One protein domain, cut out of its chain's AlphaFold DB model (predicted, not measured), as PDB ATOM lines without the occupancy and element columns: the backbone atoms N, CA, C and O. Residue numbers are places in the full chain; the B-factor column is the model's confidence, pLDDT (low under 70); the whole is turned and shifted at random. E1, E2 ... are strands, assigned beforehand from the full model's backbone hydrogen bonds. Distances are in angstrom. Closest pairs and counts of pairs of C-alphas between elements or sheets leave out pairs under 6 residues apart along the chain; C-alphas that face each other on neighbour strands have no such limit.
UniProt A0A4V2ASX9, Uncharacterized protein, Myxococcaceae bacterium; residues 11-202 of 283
ATOM      1  N   LEU A  11     215.237 217.305 221.582       87.06
ATOM      2  CA  LEU A  11     214.352 216.616 222.511       87.06
ATOM      3  C   LEU A  11     213.107 216.166 221.762       87.06
ATOM      4  O   LEU A  11     212.432 216.977 221.125       87.06
ATOM      5  N   TYR A  12     212.790 214.884 221.845       85.25
ATOM      6  CA  TYR A  12     211.462 214.408 221.500       85.25
ATOM      7  C   TYR A  12     210.532 214.676 222.683       85.25
ATOM      8  O   TYR A  12     210.816 214.285 223.815       85.25
ATOM      9  N   GLY A  13     209.469 215.422 222.407       86.25
ATOM     10  CA  GLY A  13     208.477 215.871 223.362       86.25
ATOM     11  C   GLY A  13     207.135 215.215 223.083       86.25
ATOM     12  O   GLY A  13     206.612 215.299 221.970       86.25
ATOM     13  N   ARG A  14     206.545 214.619 224.114       87.12
ATOM     14  CA  ARG A  14     205.135 214.233 224.107       87.12
ATOM     15  C   ARG A  14     204.432 214.923 225.256       87.12
ATOM     16  O   ARG A  14     204.822 214.767 226.411       87.12
ATOM     17  N   LEU A  15     203.407 215.683 224.908       89.12
ATOM     18  CA  LEU A  15     202.639 216.498 225.825       89.12
ATOM     19  C   LEU A  15     201.198 216.003 225.851       89.12
ATOM     20  O   LEU A  15     200.548 215.905 224.812       89.12
ATOM     21  N   HIS A  16     200.702 215.707 227.043       88.12
ATOM     22  CA  HIS A  16     199.294 215.440 227.302       88.12
ATOM     23  C   HIS A  16     198.824 216.404 228.382       88.12
ATOM     24  O   HIS A  16     199.361 216.383 229.487       88.12
ATOM     25  N   LEU A  17     197.850 217.246 228.052       89.06
ATOM     26  CA  LEU A  17     197.231 218.211 228.948       89.06
ATOM     27  C   LEU A  17     195.766 217.845 229.128       89.06
ATOM     28  O   LEU A  17     195.035 217.664 228.155       89.06
ATOM     29  N   VAL A  18     195.331 217.792 230.376       87.25
ATOM     30  CA  VAL A  18     193.930 217.659 230.753       87.25
ATOM     31  C   VAL A  18     193.606 218.835 231.648       87.25
ATOM     32  O   VAL A  18     194.203 218.982 232.718       87.25
ATOM     33  N   GLY A  19     192.667 219.668 231.211       85.62
ATOM     34  CA  GLY A  19     192.151 220.752 232.027       85.62
ATOM     35  C   GLY A  19     190.643 220.693 232.118       85.62
ATOM     36  O   GLY A  19     189.934 220.503 231.130       85.62
ATOM     37  N   GLY A  20     190.150 220.869 233.332       84.06
ATOM     38  CA  GLY A  20     188.730 220.992 233.561       84.06
ATOM     39  C   GLY A  20     188.432 221.699 234.863       84.06
ATOM     40  O   GLY A  20     189.212 221.651 235.816       84.06
ATOM     41  N   HIS A  21     187.305 222.392 234.879       85.38
ATOM     42  CA  HIS A  21     186.748 222.988 236.077       85.38
ATOM     43  C   HIS A  21     185.265 223.271 235.851       85.38
ATOM     44  O   HIS A  21     184.790 223.361 234.720       85.38
ATOM     45  N   ARG A  22     184.549 223.457 236.955       87.88
ATOM     46  CA  ARG A  22     183.194 223.984 236.939       87.88
ATOM     47  C   ARG A  22     183.084 225.069 237.992       87.88
ATOM     48  O   ARG A  22     183.357 224.814 239.163       87.88
ATOM     49  N   SER A  23     182.675 226.260 237.579       87.69
ATOM     50  CA  SER A  23     182.405 227.383 238.466       87.69
ATOM     51  C   SER A  23     180.945 227.816 238.356       87.69
ATOM     52  O   SER A  23     180.307 227.722 237.305       87.69
ATOM     53  N   GLN A  24     180.400 228.245 239.490       87.44
ATOM     54  CA  GLN A  24     179.066 228.817 239.601       87.44
ATOM     55  C   GLN A  24     179.152 230.031 240.519       87.44
ATOM     56  O   GLN A  24     179.582 229.906 241.666       87.44
ATOM     57  N   LYS A  25     178.793 231.211 240.009       89.12
ATOM     58  CA  LYS A  25     178.895 232.475 240.750       89.12
ATOM     59  C   LYS A  25     177.683 233.364 240.508       89.12
ATOM     60  O   LYS A  25     177.205 233.463 239.381       89.12
ATOM     61  N   ASN A  26     177.222 234.045 241.555       87.88
ATOM     62  CA  ASN A  26     176.292 235.159 241.398       87.88
ATOM     63  C   ASN A  26     177.098 236.386 240.947       87.88
ATOM     64  O   ASN A  26     177.927 236.895 241.702       87.88
ATOM     65  N   THR A  27     176.910 236.811 239.697       82.19
ATOM     66  CA  THR A  27     177.644 237.935 239.090       82.19
ATOM     67  C   THR A  27     176.936 239.276 239.254       82.19
ATOM     68  O   THR A  27     177.559 240.310 239.017       82.19
ATOM     69  N   MET A  28     175.681 239.283 239.718       85.75
ATOM     70  CA  MET A  28     174.911 240.488 240.038       85.75
ATOM     71  C   MET A  28     174.429 240.441 241.498       85.75
ATOM     72  O   MET A  28     173.285 240.064 241.769       85.75
ATOM     73  N   PRO A  29     175.287 240.825 242.464       77.06
ATOM     74  CA  PRO A  29     174.915 240.872 243.874       77.06
ATOM     75  C   PRO A  29     173.672 241.744 244.096       77.06
ATOM     76  O   PRO A  29     173.624 242.884 243.643       77.06
ATOM     77  N   GLY A  30     172.671 241.210 244.799       79.25
ATOM     78  CA  GLY A  30     171.375 241.875 245.006       79.25
ATOM     79  C   GLY A  30     170.269 241.428 244.044       79.25
ATOM     80  O   GLY A  30     169.111 241.765 244.271       79.25
ATOM     81  N   HIS A  31     170.606 240.616 243.039       85.31
ATOM     82  CA  HIS A  31     169.654 239.954 242.151       85.31
ATOM     83  C   HIS A  31     169.787 238.428 242.236       85.31
ATOM     84  O   HIS A  31     170.842 237.897 242.609       85.31
ATOM     85  N   ASP A  32     168.720 237.720 241.859       89.50
ATOM     86  CA  ASP A  32     168.764 236.273 241.654       89.50
ATOM     87  C   ASP A  32     169.399 235.990 240.288       89.50
ATOM     88  O   ASP A  32     168.732 235.883 239.260       89.50
ATOM     89  N   SER A  33     170.733 235.980 240.267       91.62
ATOM     90  CA  SER A  33     171.522 235.723 239.069       91.62
ATOM     91  C   SER A  33     172.559 234.634 239.312       91.62
ATOM     92  O   SER A  33     173.142 234.529 240.396       91.62
ATOM     93  N   LEU A  34     172.809 233.828 238.285       92.81
ATOM     94  CA  LEU A  34     173.763 232.735 238.320       92.81
ATOM     95  C   LEU A  34     174.500 232.638 236.988       92.81
ATOM     96  O   LEU A  34     173.902 232.374 235.949       92.81
ATOM     97  N   THR A  35     175.818 232.777 237.028       91.38
ATOM     98  CA  THR A  35     176.703 232.407 235.923       91.38
ATOM     99  C   THR A  35     177.294 231.031 236.200       91.38
ATOM    100  O   THR A  35     177.945 230.844 237.228       91.38
ATOM    101  N   THR A  36     177.094 230.086 235.283       91.38
ATOM    102  CA  THR A  36     177.768 228.785 235.257       91.38
ATOM    103  C   THR A  36     178.812 228.776 234.148       91.38
ATOM    104  O   THR A  36     178.542 229.192 233.023       91.38
ATOM    105  N   HIS A  37     179.988 228.247 234.455       89.94
ATOM    106  CA  HIS A  37     181.016 227.943 233.473       89.94
ATOM    107  C   HIS A  37     181.565 226.539 233.748       89.94
ATOM    108  O   HIS A  37     181.909 226.223 234.885       89.94
ATOM    109  N   ASP A  38     181.566 225.670 232.739       90.75
ATOM    110  CA  ASP A  38     182.028 224.279 232.829       90.75
ATOM    111  C   ASP A  38     182.911 223.965 231.621       90.75
ATOM    112  O   ASP A  38     182.518 224.173 230.473       90.75
ATOM    113  N   VAL A  39     184.118 223.480 231.888       89.62
ATOM    114  CA  VAL A  39     185.144 223.191 230.887       89.62
ATOM    115  C   VAL A  39     185.713 221.815 231.170       89.62
ATOM    116  O   VAL A  39     186.080 221.519 232.304       89.62
ATOM    117  N   ASN A  40     185.812 220.981 230.137       91.06
ATOM    118  CA  ASN A  40     186.531 219.709 230.186       91.06
ATOM    119  C   ASN A  40     187.235 219.501 228.846       91.06
ATOM    120  O   ASN A  40     186.569 219.272 227.835       91.06
ATOM    121  N   ILE A  41     188.560 219.619 228.834       90.69
ATOM    122  CA  ILE A  41     189.384 219.647 227.625       90.69
ATOM    123  C   ILE A  41     190.589 218.732 227.807       90.69
ATOM    124  O   ILE A  41     191.242 218.725 228.851       90.69
ATOM    125  N   VAL A  42     190.899 217.990 226.750       90.19
ATOM    126  CA  VAL A  42     192.136 217.237 226.593       90.19
ATOM    127  C   VAL A  42     192.849 217.754 225.352       90.19
ATOM    128  O   VAL A  42     192.245 217.839 224.281       90.19
ATOM    129  N   ALA A  43     194.131 218.076 225.495       90.94
ATOM    130  CA  ALA A  43     195.002 218.464 224.400       90.94
ATOM    131  C   ALA A  43     196.266 217.599 224.396       90.94
ATOM    132  O   ALA A  43     196.931 217.453 225.421       90.94
ATOM    133  N   THR A  44     196.612 217.031 223.244       89.44
ATOM    134  CA  THR A  44     197.821 216.223 223.065       89.44
ATOM    135  C   THR A  44     198.671 216.754 221.924       89.44
ATOM    136  O   THR A  44     198.154 217.191 220.896       89.44
ATOM    137  N   ALA A  45     199.987 216.703 222.089       88.69
ATOM    138  CA  ALA A  45     200.932 217.013 221.029       88.69
ATOM    139  C   ALA A  45     202.157 216.106 221.112       88.69
ATOM    140  O   ALA A  45     202.606 215.721 222.193       88.69
ATOM    141  N   VAL A  46     202.701 215.789 219.944       86.88
ATOM    142  CA  VAL A  46     203.972 215.090 219.770       86.88
ATOM    143  C   VAL A  46     204.835 215.970 218.883       86.88
ATOM    144  O   VAL A  46     204.387 216.400 217.821       86.88
ATOM    145  N   PHE A  47     206.049 216.274 219.319       87.88
ATOM    146  CA  PHE A  47     206.912 217.225 218.631       87.88
ATOM    147  C   PHE A  47     208.387 216.956 218.899       87.88
ATOM    148  O   PHE A  47     208.768 216.293 219.859       87.88
ATOM    149  N   ARG A  48     209.243 217.507 218.041       89.12
ATOM    150  CA  ARG A  48     210.695 217.502 218.222       89.12
ATOM    151  C   ARG A  48     211.169 218.926 218.450       89.12
ATOM    152  O   ARG A  48     210.999 219.758 217.566       89.12
ATOM    153  N   LEU A  49     211.769 219.203 219.598       89.38
ATOM    154  CA  LEU A  49     212.419 220.477 219.875       89.38
ATOM    155  C   LEU A  49     213.884 220.398 219.451       89.38
ATOM    156  O   LEU A  49     214.574 219.430 219.773       89.38
ATOM    157  N   ARG A  50     214.371 221.405 218.729       88.75
ATOM    158  CA  ARG A  50     215.782 221.502 218.334       88.75
ATOM    159  C   ARG A  50     216.513 222.420 219.302       88.75
ATOM    160  O   ARG A  50     216.001 223.499 219.594       88.75
ATOM    161  N   GLY A  51     217.678 221.993 219.785       86.19
ATOM    162  CA  GLY A  51     218.557 222.845 220.581       86.19
ATOM    163  C   GLY A  51     219.185 223.930 219.708       86.19
ATOM    164  O   GLY A  51     219.596 223.661 218.576       86.19
ATOM    165  N   GLU A  52     219.251 225.160 220.207       79.50
ATOM    166  CA  GLU A  52     219.881 226.261 219.478       79.50
ATOM    167  C   GLU A  52     221.412 226.216 219.647       79.50
ATOM    168  O   GLU A  52     221.931 226.112 220.761       79.50
ATOM    169  N   GLN A  53     222.169 226.267 218.541       62.91
ATOM    170  CA  GLN A  53     223.634 226.192 218.597       62.91
ATOM    171  C   GLN A  53     224.209 227.388 219.365       62.91
ATOM    172  O   GLN A  53     224.030 228.536 218.976       62.91
ATOM    173  N   GLY A  54     224.915 227.111 220.467       60.50
ATOM    174  CA  GLY A  54     225.457 228.144 221.358       60.50
ATOM    175  C   GLY A  54     224.417 228.819 222.266       60.50
ATOM    176  O   GLY A  54     224.802 229.641 223.095       60.50
ATOM    177  N   GLY A  55     223.134 228.451 222.152       54.50
ATOM    178  CA  GLY A  55     221.992 229.068 222.841       54.50
ATOM    179  C   GLY A  55     221.721 228.561 224.261       54.50
ATOM    180  O   GLY A  55     220.716 228.926 224.865       54.50
ATOM    181  N   GLY A  56     222.603 227.737 224.831       63.88
ATOM    182  CA  GLY A  56     222.361 227.146 226.146       63.88
ATOM    183  C   GLY A  56     221.141 226.224 226.129       63.88
ATOM    184  O   GLY A  56     220.757 225.711 225.086       63.88
ATOM    185  N   PHE A  57     220.558 225.971 227.297       85.06
ATOM    186  CA  PHE A  57     219.490 224.992 227.519       85.06
ATOM    187  C   PHE A  57     218.121 225.408 226.946       85.06
ATOM    188  O   PHE A  57     217.103 225.326 227.629       85.06
ATOM    189  N   TYR A  58     218.100 225.888 225.708       90.50
ATOM    190  CA  TYR A  58     216.930 226.363 224.991       90.50
ATOM    191  C   TYR A  58     216.650 225.465 223.785       90.50
ATOM    192  O   TYR A  58     217.530 225.201 222.962       90.50
ATOM    193  N   PHE A  59     215.405 225.009 223.683       91.38
ATOM    194  CA  PHE A  59     214.934 224.131 222.623       91.38
ATOM    195  C   PHE A  59     213.650 224.684 222.015       91.38
ATOM    196  O   PHE A  59     212.773 225.146 222.740       91.38
ATOM    197  N   HIS A  60     213.502 224.598 220.695       92.38
ATOM    198  CA  HIS A  60     212.385 225.235 220.000       92.38
ATOM    199  C   HIS A  60     211.847 224.412 218.823       92.38
ATOM    200  O   HIS A  60     212.595 223.711 218.134       92.38
ATOM    201  N   ASN A  61     210.540 224.524 218.584       92.25
ATOM    202  CA  ASN A  61     209.859 224.096 217.368       92.25
ATOM    203  C   ASN A  61     208.743 225.102 217.011       92.25
ATOM    204  O   ASN A  61     207.833 225.292 217.816       92.25
ATOM    205  N   PRO A  62     208.762 225.728 215.820       91.81
ATOM    206  CA  PRO A  62     207.756 226.718 215.427       91.81
ATOM    207  C   PRO A  62     206.456 226.120 214.858       91.81
ATOM    208  O   PRO A  62     205.547 226.868 214.518       91.81
ATOM    209  N   LYS A  63     206.366 224.798 214.668       92.62
ATOM    210  CA  LYS A  63     205.288 224.138 213.911       92.62
ATOM    211  C   LYS A  63     204.705 222.940 214.661       92.62
ATOM    212  O   LYS A  63     204.659 221.831 214.132       92.62
ATOM    213  N   VAL A  64     204.239 223.154 215.885       90.81
ATOM    214  CA  VAL A  64     203.605 222.116 216.707       90.81
ATOM    215  C   VAL A  64     202.080 222.237 216.641       90.81
ATOM    216  O   VAL A  64     201.529 223.234 217.113       90.81
ATOM    217  N   PRO A  65     201.370 221.253 216.066       91.94
ATOM    218  CA  PRO A  65     199.922 221.156 216.187       91.94
ATOM    219  C   PRO A  65     199.525 220.395 217.459       91.94
ATOM    220  O   PRO A  65     200.203 219.455 217.880       91.94
ATOM    221  N   PHE A  66     198.373 220.752 218.020       92.19
ATOM    222  CA  PHE A  66     197.736 220.023 219.113       92.19
ATOM    223  C   PHE A  66     196.471 219.342 218.616       92.19
ATOM    224  O   PHE A  66     195.659 219.963 217.934       92.19
ATOM    225  N   ARG A  67     196.265 218.085 219.003       91.56
ATOM    226  CA  ARG A  67     194.962 217.427 218.895       91.56
ATOM    227  C   ARG A  67     194.155 217.773 220.133       91.56
ATOM    228  O   ARG A  67     194.644 217.622 221.250       91.56
ATOM    229  N   VAL A  68     192.937 218.254 219.936       91.88
ATOM    230  CA  VAL A  68     192.078 218.776 220.996       91.88
ATOM    231  C   VAL A  68     190.741 218.067 220.957       91.88
ATOM    232  O   VAL A  68     190.133 217.912 219.896       91.88
ATOM    233  N   ARG A  69     190.261 217.693 222.138       92.25
ATOM    234  CA  ARG A  69     188.900 217.216 222.357       92.25
ATOM    235  C   ARG A  69     188.339 217.789 223.643       92.25
ATOM    236  O   ARG A  69     189.076 217.994 224.606       92.25
ATOM    237  N   GLY A  70     187.036 218.001 223.697       92.56
ATOM    238  CA  GLY A  70     186.406 218.447 224.927       92.56
ATOM    239  C   GLY A  70     185.093 219.160 224.711       92.56
ATOM    240  O   GLY A  70     184.531 219.158 223.619       92.56
ATOM    241  N   ARG A  71     184.622 219.795 225.776       93.44
ATOM    242  CA  ARG A  71     183.444 220.651 225.739       93.44
ATOM    243  C   ARG A  71     183.624 221.865 226.633       93.44
ATOM    244  O   ARG A  71     184.294 221.791 227.669       93.44
ATOM    245  N   MET A  72     182.955 222.940 226.257       92.38
ATOM    246  CA  MET A  72     182.836 224.157 227.046       92.38
ATOM    247  C   MET A  72     181.368 224.552 227.119       92.38
ATOM    248  O   MET A  72     180.643 224.457 226.129       92.38
ATOM    249  N   LEU A  73     180.944 224.985 228.297       93.19
ATOM    250  CA  LEU A  73     179.613 225.497 228.574       93.19
ATOM    251  C   LEU A  73     179.754 226.829 229.307       93.19
ATOM    252  O   LEU A  73     180.459 226.926 230.315       93.19
ATOM    253  N   HIS A  74     179.030 227.829 228.826       92.88
ATOM    254  CA  HIS A  74     178.816 229.090 229.518       92.88
ATOM    255  C   HIS A  74     177.316 229.337 229.597       92.88
ATOM    256  O   HIS A  74     176.626 229.306 228.583       92.88
ATOM    257  N   GLU A  75     176.802 229.597 230.791       94.81
ATOM    258  CA  GLU A  75     175.403 229.956 230.993       94.81
ATOM    259  C   GLU A  75     175.312 231.129 231.962       94.81
ATOM    260  O   GLU A  75     175.997 231.174 232.982       94.81
ATOM    261  N   PHE A  76     174.435 232.069 231.655       95.00
ATOM    262  CA  PHE A  76     173.982 233.107 232.559       95.00
ATOM    263  C   PHE A  76     172.471 232.989 232.711       95.00
ATOM    264  O   PHE A  76     171.750 232.992 231.717       95.00
ATOM    265  N   VAL A  77     172.010 232.917 233.954       96.00
ATOM    266  CA  VAL A  77     170.598 232.919 234.330       96.00
ATOM    267  C   VAL A  77     170.338 234.138 235.201       96.00
ATOM    268  O   VAL A  77     171.090 234.400 236.138       96.00
ATOM    269  N   PHE A  78     169.262 234.854 234.915       95.62
ATOM    270  CA  PHE A  78     168.760 235.968 235.705       95.62
ATOM    271  C   PHE A  78     167.269 235.775 235.960       95.62
ATOM    272  O   PHE A  78     166.516 235.442 235.044       95.62
ATOM    273  N   THR A  79     166.851 235.976 237.202       92.69
ATOM    274  CA  THR A  79     165.461 235.851 237.638       92.69
ATOM    275  C   THR A  79     165.043 237.131 238.354       92.69
ATOM    276  O   THR A  79     165.718 237.602 239.271       92.69
ATOM    277  N   GLU A  80     163.911 237.698 237.941       91.38
ATOM    278  CA  GLU A  80     163.310 238.886 238.546       91.38
ATOM    279  C   GLU A  80     161.784 238.748 238.556       91.38
ATOM    280  O   GLU A  80     161.131 238.727 237.508       91.38
ATOM    281  N   GLY A  81     161.201 238.637 239.754       88.75
ATOM    282  CA  GLY A  81     159.774 238.351 239.919       88.75
ATOM    283  C   GLY A  81     159.373 237.045 239.225       88.75
ATOM    284  O   GLY A  81     159.993 236.009 239.448       88.75
ATOM    285  N   ASP A  82     158.361 237.115 238.358       88.69
ATOM    286  CA  ASP A  82     157.886 235.981 237.549       88.69
ATOM    287  C   ASP A  82     158.640 235.842 236.210       88.69
ATOM    288  O   ASP A  82     158.248 235.047 235.351       88.69
ATOM    289  N   SER A  83     159.692 236.640 235.991       91.25
ATOM    290  CA  SER A  83     160.489 236.602 234.766       91.25
ATOM    291  C   SER A  83     161.822 235.887 234.977       91.25
ATOM    292  O   SER A  83     162.479 236.050 236.005       91.25
ATOM    293  N   ARG A  84     162.223 235.085 233.990       94.75
ATOM    294  CA  ARG A  84     163.507 234.385 233.950       94.75
ATOM    295  C   ARG A  84     164.121 234.500 232.563       94.75
ATOM    296  O   ARG A  84     163.503 234.088 231.584       94.75
ATOM    297  N   ASP A  85     165.345 234.993 232.511       95.44
ATOM    298  CA  ASP A  85     166.190 235.038 231.322       95.44
ATOM    299  C   ASP A  85     167.354 234.047 231.495       95.44
ATOM    300  O   ASP A  85     168.003 234.013 232.541       95.44
ATOM    301  N   SER A  86     167.589 233.192 230.504       96.44
ATOM    302  CA  SER A  86     168.766 232.323 230.423       96.44
ATOM    303  C   SER A  86     169.397 232.454 229.050       96.44
ATOM    304  O   SER A  86     168.758 232.189 228.034       96.44
ATOM    305  N   ARG A  87     170.684 232.778 229.022       96.75
ATOM    306  CA  ARG A  87     171.490 232.836 227.805       96.75
ATOM    307  C   ARG A  87     172.774 232.058 227.992       96.75
ATOM    308  O   ARG A  87     173.327 232.019 229.091       96.75
ATOM    309  N   GLY A  88     173.282 231.475 226.921       95.81
ATOM    310  CA  GLY A  88     174.520 230.725 227.016       95.81
ATOM    311  C   GLY A  88     175.047 230.216 225.692       95.81
ATOM    312  O   GLY A  88     174.466 230.443 224.628       95.81
ATOM    313  N   SER A  89     176.180 229.533 225.791       96.00
ATOM    314  CA  SER A  89     176.860 228.877 224.688       96.00
ATOM    315  C   SER A  89     177.384 227.504 225.105       96.00
ATOM    316  O   SER A  89     177.807 227.288 226.242       96.00
ATOM    317  N   THR A  90     177.357 226.573 224.154       96.00
ATOM    318  CA  THR A  90     178.017 225.273 224.261       96.00
ATOM    319  C   THR A  90     178.920 225.083 223.056       96.00
ATOM    320  O   THR A  90     178.469 225.218 221.915       96.00
ATOM    321  N   VAL A  91     180.168 224.712 223.307       95.50
ATOM    322  CA  VAL A  91     181.174 224.422 222.285       95.50
ATOM    323  C   VAL A  91     181.644 222.989 222.474       95.50
ATOM    324  O   VAL A  91     182.109 222.640 223.557       95.50
ATOM    325  N   ASP A  92     181.558 222.174 221.427       94.94
ATOM    326  CA  ASP A  92     182.231 220.876 221.384       94.94
ATOM    327  C   ASP A  92     183.537 221.046 220.610       94.94
ATOM    328  O   ASP A  92     183.547 221.519 219.473       94.94
ATOM    329  N   LEU A  93     184.650 220.687 221.239       93.62
ATOM    330  CA  LEU A  93     185.975 220.750 220.644       93.62
ATOM    331  C   LEU A  93     186.335 219.364 220.118       93.62
ATOM    332  O   LEU A  93     186.262 218.381 220.855       93.62
ATOM    333  N   SER A  94     186.731 219.292 218.852       93.06
ATOM    334  CA  SER A  94     187.256 218.077 218.235       93.06
ATOM    335  C   SER A  94     188.039 218.448 216.984       93.06
ATOM    336  O   SER A  94     187.454 218.900 216.001       93.06
ATOM    337  N   GLY A  95     189.351 218.241 216.995       90.62
ATOM    338  CA  GLY A  95     190.181 218.460 215.814       90.62
ATOM    339  C   GLY A  95     191.640 218.727 216.146       90.62
ATOM    340  O   GLY A  95     192.089 218.496 217.267       90.62
ATOM    341  N   SER A  96     192.368 219.226 215.153       93.19
ATOM    342  CA  SER A  96     193.756 219.658 215.303       93.19
ATOM    343  C   SER A  96     193.841 221.173 215.192       93.19
ATOM    344  O   SER A  96     193.221 221.758 214.301       93.19
ATOM    345  N   THR A  97     194.616 221.807 216.066       94.69
ATOM    346  CA  THR A  97     194.922 223.233 215.949       94.69
ATOM    347  C   THR A  97     195.761 223.506 214.701       94.69
ATOM    348  O   THR A  97     196.448 222.622 214.176       94.69
ATOM    349  N   THR A  98     195.798 224.765 214.276       94.50
ATOM    350  CA  THR A  98     196.894 225.273 213.458       94.50
ATOM    351  C   THR A  98     198.233 225.020 214.170       94.50
ATOM    352  O   THR A  98     198.285 225.029 215.410       94.50
ATOM    353  N   PRO A  99     199.320 224.752 213.421       92.81
ATOM    354  CA  PRO A  99     200.649 224.667 214.011       92.81
ATOM    355  C   PRO A  99     201.022 225.994 214.679       92.81
ATOM    356  O   PRO A  99     200.830 227.048 214.078       92.81
ATOM    357  N   GLY A 100     201.556 225.922 215.896       92.19
ATOM    358  CA  GLY A 100     202.088 227.073 216.625       92.19
ATOM    359  C   GLY A 100     203.462 226.782 217.218       92.19
ATOM    360  O   GLY A 100     204.001 225.677 217.090       92.19
ATOM    361  N   SER A 101     204.040 227.784 217.871       93.25
ATOM    362  CA  SER A 101     205.377 227.664 218.457       93.25
ATOM    363  C   SER A 101     205.353 226.970 219.818       93.25
ATOM    364  O   SER A 101     204.488 227.229 220.648       93.25
ATOM    365  N   VAL A 102     206.333 226.102 220.061       94.00
ATOM    366  CA  VAL A 102     206.639 225.543 221.381       94.00
ATOM    367  C   VAL A 102     208.121 225.751 221.655       94.00
ATOM    368  O   VAL A 102     208.969 225.479 220.797       94.00
ATOM    369  N   SER A 103     208.453 226.234 222.846       93.94
ATOM    370  CA  SER A 103     209.840 226.317 223.296       93.94
ATOM    371  C   SER A 103     209.994 225.859 224.738       93.94
ATOM    372  O   SER A 103     209.088 225.979 225.556       93.94
ATOM    373  N   LEU A 104     211.154 225.287 225.036       93.44
ATOM    374  CA  LEU A 104     211.534 224.815 226.357       93.44
ATOM    375  C   LEU A 104     212.861 225.466 226.729       93.44
ATOM    376  O   LEU A 104     213.862 225.276 226.042       93.44
ATOM    377  N   THR A 105     212.871 226.204 227.831       93.00
ATOM    378  CA  THR A 105     214.086 226.780 228.417       93.00
ATOM    379  C   THR A 105     214.370 226.088 229.739       93.00
ATOM    380  O   THR A 105     213.499 226.074 230.604       93.00
ATOM    381  N   LEU A 106     215.572 225.548 229.930       90.62
ATOM    382  CA  LEU A 106     215.996 224.951 231.195       90.62
ATOM    383  C   LEU A 106     216.976 225.874 231.920       90.62
ATOM    384  O   LEU A 106     217.875 226.472 231.334       90.62
ATOM    385  N   HIS A 107     216.847 225.912 233.234       89.31
ATOM    386  CA  HIS A 107     217.717 226.628 234.154       89.31
ATOM    387  C   HIS A 107     218.300 225.609 235.136       89.31
ATOM    388  O   HIS A 107     217.905 225.553 236.298       89.31
ATOM    389  N   PRO A 108     219.247 224.760 234.696       78.50
ATOM    390  CA  PRO A 108     219.757 223.660 235.519       78.50
ATOM    391  C   PRO A 108     220.455 224.140 236.795       78.50
ATOM    392  O   PRO A 108     220.466 223.432 237.796       78.50
ATOM    393  N   ASN A 109     220.997 225.362 236.786       82.88
ATOM    394  CA  ASN A 109     221.606 225.973 237.969       82.88
ATOM    395  C   ASN A 109     220.567 226.487 238.983       82.88
ATOM    396  O   ASN A 109     220.920 226.725 240.134       82.88
ATOM    397  N   ASP A 110     219.307 226.651 238.577       85.12
ATOM    398  CA  ASP A 110     218.208 227.098 239.433       85.12
ATOM    399  C   ASP A 110     217.304 225.915 239.792       85.12
ATOM    400  O   ASP A 110     216.155 225.820 239.374       85.12
ATOM    401  N   LYS A 111     217.878 224.942 240.512       85.38
ATOM    402  CA  LYS A 111     217.177 223.721 240.959       85.38
ATOM    403  C   LYS A 111     216.440 222.995 239.826       85.38
ATOM    404  O   LYS A 111     215.357 222.461 240.050       85.38
ATOM    405  N   TYR A 112     217.024 222.975 238.627       86.06
ATOM    406  CA  TYR A 112     216.418 222.354 237.448       86.06
ATOM    407  C   TYR A 112     215.047 222.939 237.077       86.06
ATOM    408  O   TYR A 112     214.166 222.223 236.600       86.06
ATOM    409  N   LEU A 113     214.850 224.239 237.295       92.06
ATOM    410  CA  LEU A 113     213.680 224.955 236.802       92.06
ATOM    411  C   LEU A 113     213.631 224.900 235.270       92.06
ATOM    412  O   LEU A 113     214.655 224.998 234.597       92.06
ATOM    413  N   ALA A 114     212.436 224.766 234.716       92.62
ATOM    414  CA  ALA A 114     212.177 224.787 233.291       92.62
ATOM    415  C   ALA A 114     210.934 225.622 232.988       92.62
ATOM    416  O   ALA A 114     209.966 225.624 233.748       92.62
ATOM    417  N   HIS A 115     210.974 226.307 231.850       94.00
ATOM    418  CA  HIS A 115     209.861 227.061 231.298       94.00
ATOM    419  C   HIS A 115     209.473 226.471 229.948       94.00
ATOM    420  O   HIS A 115     210.299 226.444 229.034       94.00
ATOM    421  N   LEU A 116     208.232 226.006 229.832       93.75
ATOM    422  CA  LEU A 116     207.635 225.559 228.578       93.75
ATOM    423  C   LEU A 116     206.664 226.635 228.094       93.75
ATOM    424  O   LEU A 116     205.628 226.860 228.717       93.75
ATOM    425  N   ASP A 117     207.013 227.285 226.993       93.88
ATOM    426  CA  ASP A 117     206.141 228.213 226.285       93.88
ATOM    427  C   ASP A 117     205.330 227.432 225.242       93.88
ATOM    428  O   ASP A 117     205.889 226.747 224.379       93.88
ATOM    429  N   LEU A 118     204.009 227.510 225.360       92.44
ATOM    430  CA  LEU A 118     203.032 226.946 224.445       92.44
ATOM    431  C   LEU A 118     202.368 228.098 223.696       92.44
ATOM    432  O   LEU A 118     201.689 228.924 224.301       92.44
ATOM    433  N   GLY A 119     202.515 228.138 222.376       83.62
ATOM    434  CA  GLY A 119     201.823 229.104 221.529       83.62
ATOM    435  C   GLY A 119     202.274 230.560 221.714       83.62
ATOM    436  O   GLY A 119     201.492 231.461 221.418       83.62
ATOM    437  N   GLY A 120     203.497 230.795 222.212       79.00
ATOM    438  CA  GLY A 120     204.056 232.087 222.638       79.00
ATOM    439  C   GLY A 120     203.588 233.318 221.864       79.00
ATOM    440  O   GLY A 120     202.642 233.992 222.283       79.00
ATOM    441  N   ASN A 121     204.263 233.643 220.756       75.12
ATOM    442  CA  ASN A 121     203.855 234.734 219.854       75.12
ATOM    443  C   ASN A 121     202.819 234.285 218.810       75.12
ATOM    444  O   ASN A 121     202.144 235.121 218.216       75.12
ATOM    445  N   GLU A 122     202.697 232.975 218.599       84.69
ATOM    446  CA  GLU A 122     201.826 232.358 217.599       84.69
ATOM    447  C   GLU A 122     201.006 231.253 218.278       84.69
ATOM    448  O   GLU A 122     201.521 230.140 218.451       84.69
ATOM    449  N   PRO A 123     199.769 231.554 218.718       83.19
ATOM    450  CA  PRO A 123     198.951 230.599 219.451       83.19
ATOM    451  C   PRO A 123     198.520 229.431 218.563       83.19
ATOM    452  O   PRO A 123     198.270 229.584 217.367       83.19
ATOM    453  N   CYS A 124     198.367 228.260 219.175       91.50
ATOM    454  CA  CYS A 124     197.782 227.093 218.524       91.50
ATOM    455  C   CYS A 124     196.256 227.259 218.507       91.50
ATOM    456  O   CYS A 124     195.626 227.136 219.559       91.50
ATOM    457  N   VAL A 125     195.659 227.550 217.346       94.38
ATOM    458  CA  VAL A 125     194.232 227.908 217.220       94.38
ATOM    459  C   VAL A 125     193.422 226.783 216.580       94.38
ATOM    460  O   VAL A 125     193.833 226.192 215.587       94.38
ATOM    461  N   LEU A 126     192.241 226.504 217.116       95.25
ATOM    462  CA  LEU A 126     191.226 225.619 216.554       95.25
ATOM    463  C   LEU A 126     189.961 226.435 216.275       95.25
ATOM    464  O   LEU A 126     189.297 226.901 217.203       95.25
ATOM    465  N   ALA A 127     189.605 226.563 214.999       94.81
ATOM    466  CA  ALA A 127     188.312 227.109 214.606       94.81
ATOM    467  C   ALA A 127     187.192 226.154 215.047       94.81
ATOM    468  O   ALA A 127     187.256 224.947 214.800       94.81
ATOM    469  N   THR A 128     186.168 226.691 215.700       94.81
ATOM    470  CA  THR A 128     185.052 225.925 216.257       94.81
ATOM    471  C   THR A 128     183.724 226.653 216.046       94.81
ATOM    472  O   THR A 128     183.676 227.775 215.544       94.81
ATOM    473  N   LYS A 129     182.619 225.986 216.386       95.06
ATOM    474  CA  LYS A 129     181.277 226.563 216.354       95.06
ATOM    475  C   LYS A 129     180.618 226.445 217.713       95.06
ATOM    476  O   LYS A 129     180.391 225.339 218.207       95.06
ATOM    477  N   ALA A 130     180.236 227.583 218.271       95.44
ATOM    478  CA  ALA A 130     179.413 227.639 219.460       95.44
ATOM    479  C   ALA A 130     177.939 227.521 219.089       95.44
ATOM    480  O   ALA A 130     177.440 228.201 218.191       95.44
ATOM    481  N   ARG A 131     177.216 226.673 219.815       97.38
ATOM    482  CA  ARG A 131     175.752 226.638 219.810       97.38
ATOM    483  C   ARG A 131     175.268 227.584 220.893       97.38
ATOM    484  O   ARG A 131     175.539 227.337 222.064       97.38
ATOM    485  N   VAL A 132     174.564 228.641 220.505       97.50
ATOM    486  CA  VAL A 132     174.111 229.690 221.425       97.50
ATOM    487  C   VAL A 132     172.601 229.641 221.612       97.50
ATOM    488  O   VAL A 132     171.862 229.249 220.701       97.50
ATOM    489  N   TRP A 133     172.140 230.044 222.791       97.88
ATOM    490  CA  TRP A 133     170.719 230.185 223.084       97.88
ATOM    491  C   TRP A 133     170.435 231.405 223.953       97.88
ATOM    492  O   TRP A 133     171.290 231.881 224.697       97.88
ATOM    493  N   GLU A 134     169.186 231.845 223.879       97.75
ATOM    494  CA  GLU A 134     168.564 232.812 224.774       97.75
ATOM    495  C   GLU A 134     167.130 232.336 225.029       97.75
ATOM    496  O   GLU A 134     166.420 231.952 224.100       97.75
ATOM    497  N   THR A 135     166.714 232.273 226.286       97.19
ATOM    498  CA  THR A 135     165.391 231.824 226.713       97.19
ATOM    499  C   THR A 135     164.818 232.825 227.693       97.19
ATOM    500  O   THR A 135     165.315 232.950 228.806       97.19
ATOM    501  N   ILE A 136     163.721 233.461 227.298       95.62
ATOM    502  CA  ILE A 136     162.977 234.409 228.120       95.62
ATOM    503  C   ILE A 136     161.659 233.745 228.505       95.62
ATOM    504  O   ILE A 136     160.873 233.348 227.645       95.62
ATOM    505  N   SER A 137     161.422 233.604 229.803       95.62
ATOM    506  CA  SER A 137     160.171 233.111 230.379       95.62
ATOM    507  C   SER A 137     159.532 234.210 231.213       95.62
ATOM    508  O   SER A 137     160.202 234.810 232.046       95.62
ATOM    509  N   ASN A 138     158.251 234.487 230.992       94.00
ATOM    510  CA  ASN A 138     157.467 235.437 231.778       94.00
ATOM    511  C   ASN A 138     155.986 235.009 231.815       94.00
ATOM    512  O   ASN A 138     155.616 233.954 231.298       94.00
ATOM    513  N   SER A 139     155.120 235.838 232.401       89.88
ATOM    514  CA  SER A 139     153.672 235.583 232.479       89.88
ATOM    515  C   SER A 139     152.980 235.438 231.113       89.88
ATOM    516  O   SER A 139     151.904 234.848 231.036       89.88
ATOM    517  N   GLY A 140     153.591 235.939 230.036       90.38
ATOM    518  CA  GLY A 140     153.127 235.796 228.655       90.38
ATOM    519  C   GLY A 140     153.584 234.508 227.959       90.38
ATOM    520  O   GLY A 140     153.170 234.263 226.827       90.38
ATOM    521  N   GLY A 141     154.408 233.680 228.613       92.75
ATOM    522  CA  GLY A 141     154.918 232.410 228.095       92.75
ATOM    523  C   GLY A 141     156.446 232.336 228.048       92.75
ATOM    524  O   GLY A 141     157.158 233.210 228.540       92.75
ATOM    525  N   THR A 142     156.952 231.260 227.442       96.50
ATOM    526  CA  THR A 142     158.389 231.022 227.252       96.50
ATOM    527  C   THR A 142     158.738 231.101 225.774       96.50
ATOM    528  O   THR A 142     158.109 230.445 224.942       96.50
ATOM    529  N   HIS A 143     159.772 231.871 225.454       96.19
ATOM    530  CA  HIS A 143     160.340 231.977 224.119       96.19
ATOM    531  C   HIS A 143     161.826 231.621 224.150       96.19
ATOM    532  O   HIS A 143     162.547 232.073 225.038       96.19
ATOM    533  N   THR A 144     162.283 230.834 223.175       97.25
ATOM    534  CA  THR A 144     163.689 230.429 223.055       97.25
ATOM    535  C   THR A 144     164.212 230.725 221.656       97.25
ATOM    536  O   THR A 144     163.737 230.149 220.677       97.25
ATOM    537  N   ASN A 145     165.255 231.547 221.591       96.38
ATOM    538  CA  ASN A 145     166.071 231.785 220.410       96.38
ATOM    539  C   ASN A 145     167.289 230.857 220.423       96.38
ATOM    540  O   ASN A 145     167.888 230.611 221.471       96.38
ATOM    541  N   LYS A 146     167.668 230.335 219.252       97.50
ATOM    542  CA  LYS A 146     168.859 229.490 219.076       97.50
ATOM    543  C   LYS A 146     169.631 229.920 217.842       97.50
ATOM    544  O   LYS A 146     169.030 230.305 216.842       97.50
ATOM    545  N   GLY A 147     170.949 229.792 217.902       97.06
ATOM    546  CA  GLY A 147     171.827 230.114 216.785       97.06
ATOM    547  C   GLY A 147     173.168 229.402 216.869       97.06
ATOM    548  O   GLY A 147     173.408 228.568 217.747       97.06
ATOM    549  N   THR A 148     174.047 229.757 215.942       97.06
ATOM    550  CA  THR A 148     175.442 229.317 215.927       97.06
ATOM    551  C   THR A 148     176.358 230.511 215.721       97.06
ATOM    552  O   THR A 148     176.035 231.378 214.908       97.06
ATOM    553  N   LEU A 149     177.491 230.528 216.414       94.62
ATOM    554  CA  LEU A 149     178.549 231.524 216.272       94.62
ATOM    555  C   LEU A 149     179.844 230.804 215.880       94.62
ATOM    556  O   LEU A 149     180.142 229.746 216.437       94.62
ATOM    557  N   ASP A 150     180.596 231.361 214.935       94.75
ATOM    558  CA  ASP A 150     181.969 230.919 214.697       94.75
ATOM    559  C   ASP A 150     182.856 231.446 215.839       94.75
ATOM    560  O   ASP A 150     182.790 232.626 216.190       94.75
ATOM    561  N   GLU A 151     183.657 230.568 216.438       92.12
ATOM    562  CA  GLU A 151     184.555 230.882 217.554       92.12
ATOM    563  C   GLU A 151     185.954 230.309 217.312       92.12
ATOM    564  O   GLU A 151     186.160 229.423 216.479       92.12
ATOM    565  N   GLU A 152     186.921 230.790 218.089       92.12
ATOM    566  CA  GLU A 152     188.285 230.271 218.105       92.12
ATOM    567  C   GLU A 152     188.650 229.790 219.509       92.12
ATOM    568  O   GLU A 152     188.593 230.527 220.495       92.12
ATOM    569  N   PHE A 153     189.063 228.530 219.591       91.62
ATOM    570  CA  PHE A 153     189.713 227.976 220.767       91.62
ATOM    571  C   PHE A 153     191.224 228.067 220.582       91.62
ATOM    572  O   PHE A 153     191.719 227.729 219.510       91.62
ATOM    573  N   SER A 154     191.977 228.473 221.601       91.38
ATOM    574  CA  SER A 154     193.435 228.437 221.515       91.38
ATOM    575  C   SER A 154     194.099 227.850 222.747       91.38
ATOM    576  O   SER A 154     193.586 227.932 223.865       91.38
ATOM    577  N   ILE A 155     195.254 227.230 222.495       90.50
ATOM    578  CA  ILE A 155     196.181 226.751 223.515       90.50
ATOM    579  C   ILE A 155     197.339 227.734 223.567       90.50
ATOM    580  O   ILE A 155     198.055 227.908 222.574       90.50
ATOM    581  N   ARG A 156     197.504 228.374 224.723       90.06
ATOM    582  CA  ARG A 156     198.606 229.294 224.979       90.06
ATOM    583  C   ARG A 156     198.957 229.323 226.456       90.06
ATOM    584  O   ARG A 156     198.087 229.593 227.269       90.06
ATOM    585  N   ASP A 157     200.218 229.110 226.807       88.81
ATOM    586  CA  ASP A 157     200.673 229.331 228.178       88.81
ATOM    587  C   ASP A 157     202.183 229.468 228.297       88.81
ATOM    588  O   ASP A 157     202.928 229.078 227.407       88.81
ATOM    589  N   LEU A 158     202.622 229.936 229.458       90.69
ATOM    590  CA  LEU A 158     203.979 229.756 229.936       90.69
ATOM    591  C   LEU A 158     203.924 228.929 231.223       90.69
ATOM    592  O   LEU A 158     203.533 229.436 232.276       90.69
ATOM    593  N   LEU A 159     204.297 227.653 231.115       90.94
ATOM    594  CA  LEU A 159     204.322 226.705 232.226       90.94
ATOM    595  C   LEU A 159     205.699 226.697 232.887       90.94
ATOM    596  O   LEU A 159     206.709 226.514 232.206       90.94
ATOM    597  N   SER A 160     205.731 226.824 234.210       92.00
ATOM    598  CA  SER A 160     206.948 226.693 235.015       92.00
ATOM    599  C   SER A 160     206.923 225.419 235.860       92.00
ATOM    600  O   SER A 160     205.931 225.135 236.532       92.00
ATOM    601  N   PHE A 161     207.984 224.612 235.802       92.19
ATOM    602  CA  PHE A 161     208.092 223.341 236.529       92.19
ATOM    603  C   PHE A 161     209.552 222.918 236.722       92.19
ATOM    604  O   PHE A 161     210.463 223.490 236.138       92.19
ATOM    605  N   THR A 162     209.787 221.887 237.532       91.31
ATOM    606  CA  THR A 162     211.122 221.308 237.730       91.31
ATOM    607  C   THR A 162     211.312 220.072 236.857       91.31
ATOM    608  O   THR A 162     210.454 219.186 236.845       91.31
ATOM    609  N   VAL A 163     212.443 219.989 236.157       89.12
ATOM    610  CA  VAL A 163     212.852 218.801 235.394       89.12
ATOM    611  C   VAL A 163     213.794 217.906 236.208       89.12
ATOM    612  O   VAL A 163     214.486 218.386 237.106       89.12
ATOM    613  N   PRO A 164     213.846 216.596 235.914       88.00
ATOM    614  CA  PRO A 164     214.885 215.717 236.442       88.00
ATOM    615  C   PRO A 164     216.286 216.099 235.934       88.00
ATOM    616  O   PRO A 164     216.452 216.792 234.927       88.00
ATOM    617  N   GLU A 165     217.318 215.600 236.620       83.81
ATOM    618  CA  GLU A 165     218.717 215.869 236.257       83.81
ATOM    619  C   GLU A 165     219.071 215.354 234.854       83.81
ATOM    620  O   GLU A 165     219.883 215.959 234.156       83.81
ATOM    621  N   THR A 166     218.422 214.277 234.414       83.00
ATOM    622  CA  THR A 166     218.529 213.687 233.073       83.00
ATOM    623  C   THR A 166     217.204 213.813 232.323       83.00
ATOM    624  O   THR A 166     216.164 213.734 232.978       83.00
ATOM    625  N   PRO A 167     217.198 213.924 230.979       83.31
ATOM    626  CA  PRO A 167     215.968 213.854 230.191       83.31
ATOM    627  C   PRO A 167     215.084 212.671 230.583       83.31
ATOM    628  O   PRO A 167     215.563 211.554 230.772       83.31
ATOM    629  N   GLY A 168     213.791 212.937 230.733       83.88
ATOM    630  CA  GLY A 168     212.819 211.933 231.123       83.88
ATOM    631  C   GLY A 168     211.418 212.507 231.254       83.88
ATOM    632  O   GLY A 168     211.070 213.539 230.675       83.88
ATOM    633  N   GLN A 169     210.596 211.802 232.017       85.81
ATOM    634  CA  GLN A 169     209.192 212.122 232.206       85.81
ATOM    635  C   GLN A 169     208.983 213.140 233.331       85.81
ATOM    636  O   GLN A 169     209.545 213.021 234.419       85.81
ATOM    637  N   VAL A 170     208.123 214.122 233.070       88.19
ATOM    638  CA  VAL A 170     207.764 215.201 233.986       88.19
ATOM    639  C   VAL A 170     206.251 215.268 234.109       88.19
ATOM    640  O   VAL A 170     205.522 215.330 233.119       88.19
ATOM    641  N   ARG A 171     205.769 215.267 235.350       88.12
ATOM    642  CA  ARG A 171     204.358 215.513 235.650       88.12
ATOM    643  C   ARG A 171     204.110 217.012 235.717       88.12
ATOM    644  O   ARG A 171     204.795 217.716 236.453       88.12
ATOM    645  N   LEU A 172     203.096 217.474 234.999       87.56
ATOM    646  CA  LEU A 172     202.711 218.883 234.936       87.56
ATOM    647  C   LEU A 172     201.616 219.248 235.945       87.56
ATOM    648  O   LEU A 172     201.219 220.400 236.015       87.56
ATOM    649  N   ASP A 173     201.178 218.308 236.790       82.00
ATOM    650  CA  ASP A 173     200.125 218.537 237.799       82.00
ATOM    651  C   ASP A 173     200.457 219.642 238.816       82.00
ATOM    652  O   ASP A 173     199.575 220.140 239.514       82.00
ATOM    653  N   LYS A 174     201.747 219.962 238.953       82.19
ATOM    654  CA  LYS A 174     202.275 221.015 239.828       82.19
ATOM    655  C   LYS A 174     202.911 222.162 239.042       82.19
ATOM    656  O   LYS A 174     203.579 222.989 239.652       82.19
ATOM    657  N   ALA A 175     202.773 222.171 237.717       86.44
ATOM    658  CA  ALA A 175     203.293 223.257 236.911       86.44
ATOM    659  C   ALA A 175     202.511 224.539 237.218       86.44
ATOM    660  O   ALA A 175     201.286 224.522 237.352       86.44
ATOM    661  N   GLU A 176     203.226 225.650 237.332       85.44
ATOM    662  CA  GLU A 176     202.616 226.961 237.494       85.44
ATOM    663  C   GLU A 176     202.272 227.522 236.113       85.44
ATOM    664  O   GLU A 176     203.148 227.670 235.260       85.44
ATOM    665  N   SER A 177     200.988 227.807 235.900       84.06
ATOM    666  CA  SER A 177     200.463 228.460 234.698       84.06
ATOM    667  C   SER A 177     200.503 229.971 234.879       84.06
ATOM    668  O   SER A 177     199.946 230.498 235.846       84.06
ATOM    669  N   LEU A 178     201.161 230.684 233.963       78.69
ATOM    670  CA  LEU A 178     201.278 232.139 234.048       78.69
ATOM    671  C   LEU A 178     200.219 232.867 233.223       78.69
ATOM    672  O   LEU A 178     199.776 233.938 233.638       78.69
ATOM    673  N   LEU A 179     199.803 232.347 232.072       74.19
ATOM    674  CA  LEU A 179     198.879 233.035 231.161       74.19
ATOM    675  C   LEU A 179     197.473 232.422 231.172       74.19
ATOM    676  O   LEU A 179     196.519 233.137 230.872       74.19
ATOM    677  N   GLY A 180     197.346 231.161 231.593       75.12
ATOM    678  CA  GLY A 180     196.118 230.373 231.504       75.12
ATOM    679  C   GLY A 180     196.055 229.625 230.175       75.12
ATOM    680  O   GLY A 180     195.932 230.243 229.125       75.12
ATOM    681  N   VAL A 181     196.120 228.290 230.228       76.88
ATOM    682  CA  VAL A 181     196.363 227.427 229.052       76.88
ATOM    683  C   VAL A 181     195.320 227.548 227.938       76.88
ATOM    684  O   VAL A 181     195.655 227.354 226.770       76.88
ATOM    685  N   PHE A 182     194.061 227.834 228.272       81.00
ATOM    686  CA  PHE A 182     192.941 227.784 227.333       81.00
ATOM    687  C   PHE A 182     192.235 229.137 227.236       81.00
ATOM    688  O   PHE A 182     191.854 229.703 228.258       81.00
ATOM    689  N   SER A 183     191.990 229.618 226.011       73.75
ATOM    690  CA  SER A 183     191.415 230.952 225.744       73.75
ATOM    691  C   SER A 183     190.052 231.236 226.384       73.75
ATOM    692  O   SER A 183     189.693 232.395 226.571       73.75
ATOM    693  N   SER A 184     189.284 230.200 226.716       66.94
ATOM    694  CA  SER A 184     187.954 230.311 227.327       66.94
ATOM    695  C   SER A 184     187.973 230.476 228.846       66.94
ATOM    696  O   SER A 184     186.919 230.655 229.455       66.94
ATOM    697  N   CYS A 185     189.151 230.392 229.462       67.25
ATOM    698  CA  CYS A 185     189.323 230.421 230.903       67.25
ATOM    699  C   CYS A 185     190.108 231.676 231.287       67.25
ATOM    700  O   CYS A 185     191.251 231.847 230.867       67.25
ATOM    701  N   ASP A 186     189.509 232.561 232.086       59.00
ATOM    702  CA  ASP A 186     190.274 233.645 232.700       59.00
ATOM    703  C   ASP A 186     191.244 233.077 233.760       59.00
ATOM    704  O   ASP A 186     191.176 231.904 234.141       59.00
ATOM    705  N   ARG A 187     192.181 233.899 234.253       55.16
ATOM    706  CA  ARG A 187     193.100 233.484 235.334       55.16
ATOM    707  C   ARG A 187     192.356 233.020 236.598       55.16
ATOM    708  O   ARG A 187     192.909 232.237 237.368       55.16
ATOM    709  N   ASP A 188     191.117 233.472 236.792       55.44
ATOM    710  CA  ASP A 188     190.291 233.176 237.963       55.44
ATOM    711  C   ASP A 188     189.490 231.864 237.814       55.44
ATOM    712  O   ASP A 188     188.986 231.338 238.809       55.44
ATOM    713  N   CYS A 189     189.430 231.272 236.613       59.44
ATOM    714  CA  CYS A 189     188.789 229.979 236.348       59.44
ATOM    715  C   CYS A 189     189.442 228.802 237.086       59.44
ATOM    716  O   CYS A 189     188.865 227.716 237.127       59.44
ATOM    717  N   ALA A 190     190.636 228.980 237.667       59.81
ATOM    718  CA  ALA A 190     191.362 227.944 238.405       59.81
ATOM    719  C   ALA A 190     191.471 226.610 237.636       59.81
ATOM    720  O   ALA A 190     191.410 225.531 238.239       59.81
ATOM    721  N   VAL A 191     191.610 226.671 236.303       63.00
ATOM    722  CA  VAL A 191     191.775 225.477 235.467       63.00
ATOM    723  C   VAL A 191     193.000 224.728 235.955       63.00
ATOM    724  O   VAL A 191     194.131 225.193 235.826       63.00
ATOM    725  N   ARG A 192     192.774 223.543 236.517       64.88
ATOM    726  CA  ARG A 192     193.867 222.649 236.873       64.88
ATOM    727  C   ARG A 192     194.319 221.961 235.608       64.88
ATOM    728  O   ARG A 192     193.612 221.096 235.101       64.88
ATOM    729  N   VAL A 193     195.485 222.351 235.117       69.31
ATOM    730  CA  VAL A 193     196.141 221.631 234.038       69.31
ATOM    731  C   VAL A 193     196.977 220.528 234.663       69.31
ATOM    732  O   VAL A 193     198.008 220.759 235.284       69.31
ATOM    733  N   SER A 194     196.453 219.315 234.554       74.81
ATOM    734  CA  SER A 194     197.191 218.085 234.821       74.81
ATOM    735  C   SER A 194     197.794 217.591 233.522       74.81
ATOM    736  O   SER A 194     197.266 217.863 232.439       74.81
ATOM    737  N   GLY A 195     198.909 216.879 233.602       80.50
ATOM    738  CA  GLY A 195     199.530 216.438 232.373       80.50
ATOM    739  C   GLY A 195     200.860 215.750 232.521       80.50
ATOM    740  O   GLY A 195     201.438 215.647 233.605       80.50
ATOM    741  N   LEU A 196     201.341 215.298 231.375       84.44
ATOM    742  CA  LEU A 196     202.620 214.642 231.240       84.44
ATOM    743  C   LEU A 196     203.403 215.288 230.109       84.44
ATOM    744  O   LEU A 196     202.893 215.399 228.995       84.44
ATOM    745  N   LEU A 197     204.635 215.680 230.409       85.88
ATOM    746  CA  LEU A 197     205.644 216.006 229.421       85.88
ATOM    747  C   LEU A 197     206.722 214.930 229.482       85.88
ATOM    748  O   LEU A 197     207.434 214.812 230.477       85.88
ATOM    749  N   ARG A 198     206.856 214.149 228.418       85.00
ATOM    750  CA  ARG A 198     207.972 213.219 228.264       85.00
ATOM    751  C   ARG A 198     209.020 213.843 227.356       85.00
ATOM    752  O   ARG A 198     208.686 214.237 226.243       85.00
ATOM    753  N   LEU A 199     210.251 213.934 227.852       85.00
ATOM    754  CA  LEU A 199     211.408 214.458 227.133       85.00
ATOM    755  C   LEU A 199     212.429 213.339 226.958       85.00
ATOM    756  O   LEU A 199     212.993 212.867 227.941       85.00
ATOM    757  N   THR A 200     212.686 212.925 225.723       83.38
ATOM    758  CA  THR A 200     213.745 211.953 225.419       83.38
ATOM    759  C   THR A 200     214.793 212.574 224.500       83.38
ATOM    760  O   THR A 200     214.446 213.383 223.636       83.38
ATOM    761  N   PRO A 201     216.081 212.228 224.675       77.69
ATOM    762  CA  PRO A 201     217.151 212.738 223.821       77.69
ATOM    763  C   PRO A 201     217.136 212.089 222.429       77.69
ATOM    764  O   PRO A 201     217.735 212.626 221.507       77.69
ATOM    765  N   ASP A 202     216.425 210.965 222.278       76.00
ATOM    766  CA  ASP A 202     216.274 210.209 221.037       76.00
ATOM    767  C   ASP A 202     214.806 210.112 220.608       76.00
ATOM    768  O   ASP A 202     213.885 210.253 221.420       76.00
TER     769      ASP A 202
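What this domain is: This is residues 11 to 202 of the 283 residues of an uncharacterized protein of Myxococcaceae bacterium (UniProt A0A4V2ASX9). This is a long, twisted sheet whose one end is folded over into a flattened, nearly closed head and whose other end runs out as a single-layer arm. In the head, E11, E12, E1 and the last residues of E2 make one layer, and E3, E6, E7 and E10 make a second layer face to face with it; the long strands E1, E2, E4, E5, E8 and E9 make the arm, which gives the domain its length. The printed part has 192 residues with twelve named strands, E1 to E12 in order along the chain, and no named helix; the class is all strand. The strands form one branched sheet in which each neighbour pair is antiparallel. The whole is loose, with a radius of gyration of the C-alphas of 20.4 A and spans of 72 by 30 by 23 A.

How they stand to each other: E1, residues 11 to 25, and E2, residues 32 to 51, form a hairpin, with N 11 and O 49 2.9 A apart and N 25 and O 35 also 2.9 A apart. E1 lies on one side of E2; on the other side are E3, residues 58 to 64, beside residues 49 to 50, and E4, residues 67 to 80, beside residues 32 to 44. E2 bends by 70 degrees at residue 48. E2 and E3 form a hairpin, with N 50 and O 60 3.0 A apart, and E1, E2 and E3 are a meander, each strand the antiparallel neighbour of the one before. E3 runs on into E4 across a break of 2 residues, at 78 degrees. E4 pairs with E2 through N 34 and O 77, 2.8 A, and forms a hairpin with E5, residues 83 to 96, through N 70 and O 93, 3.0 A. E6, residues 100 to 107, is the neighbour of E3, with N 59 and O 104 2.8 A apart. It forms a hairpin with E7, residues 113 to 118, with N 105 and O 115 2.8 A apart. E8, residues 124 to 138, is beside residues 83 to 91 of E5, with N 86 and O 135 2.8 A apart. The closest C-alphas of E6 and E8 are those of Gly 100 and Cys 124, 4.7 A apart. E8 and E9, residues 141 to 155, form a hairpin, with N 128 and O 151 2.8 A apart; E8 bends by 54 degrees at residue 127 and E9 by 59 degrees at residue 150. E9 runs on into E10, residues 157 to 162, at 58 degrees. E10 pairs with E7 through N 116 and O 159, 2.9 A, and its residues 159 to 160 pair antiparallel with residues 176 to 177. E11, residues 169 to 171, and E12, residues 192 to 200, form a hairpin through N 170 and O 197, 2.8 A. E12 lies on the other side of E1 from E2, with N 14 and O 198 3.0 A apart. The closest C-alphas of the edge strands E10 and E11, those of Thr 162 and Val 170, are 7.9 A apart.

Where its parts are: E1 begins at C-alpha 11, (214.352, 216.616, 222.511), and is 42.9 A long. E2 is the longest strand, 20 residues and 55.7 A. E4 measures 43.0 A, E5 42.1 A, E8 43.3 A and E9 41.9 A; E9 begins at C-alpha 141, (154.918, 232.410, 228.095). E12, 25.3 A, ends at C-alpha 200, (213.745, 211.953, 225.419).

The domain as a whole: The C-alphas of Gly 54 and Gly 140 are the two farthest apart, 73.1 A. The printed part has no cut. The link from E11 to E12, residues 172 to 191, is long. Mean pLDDT of the printed part is 87.5; residues 53 to 56 and 184 to 193 are under 70.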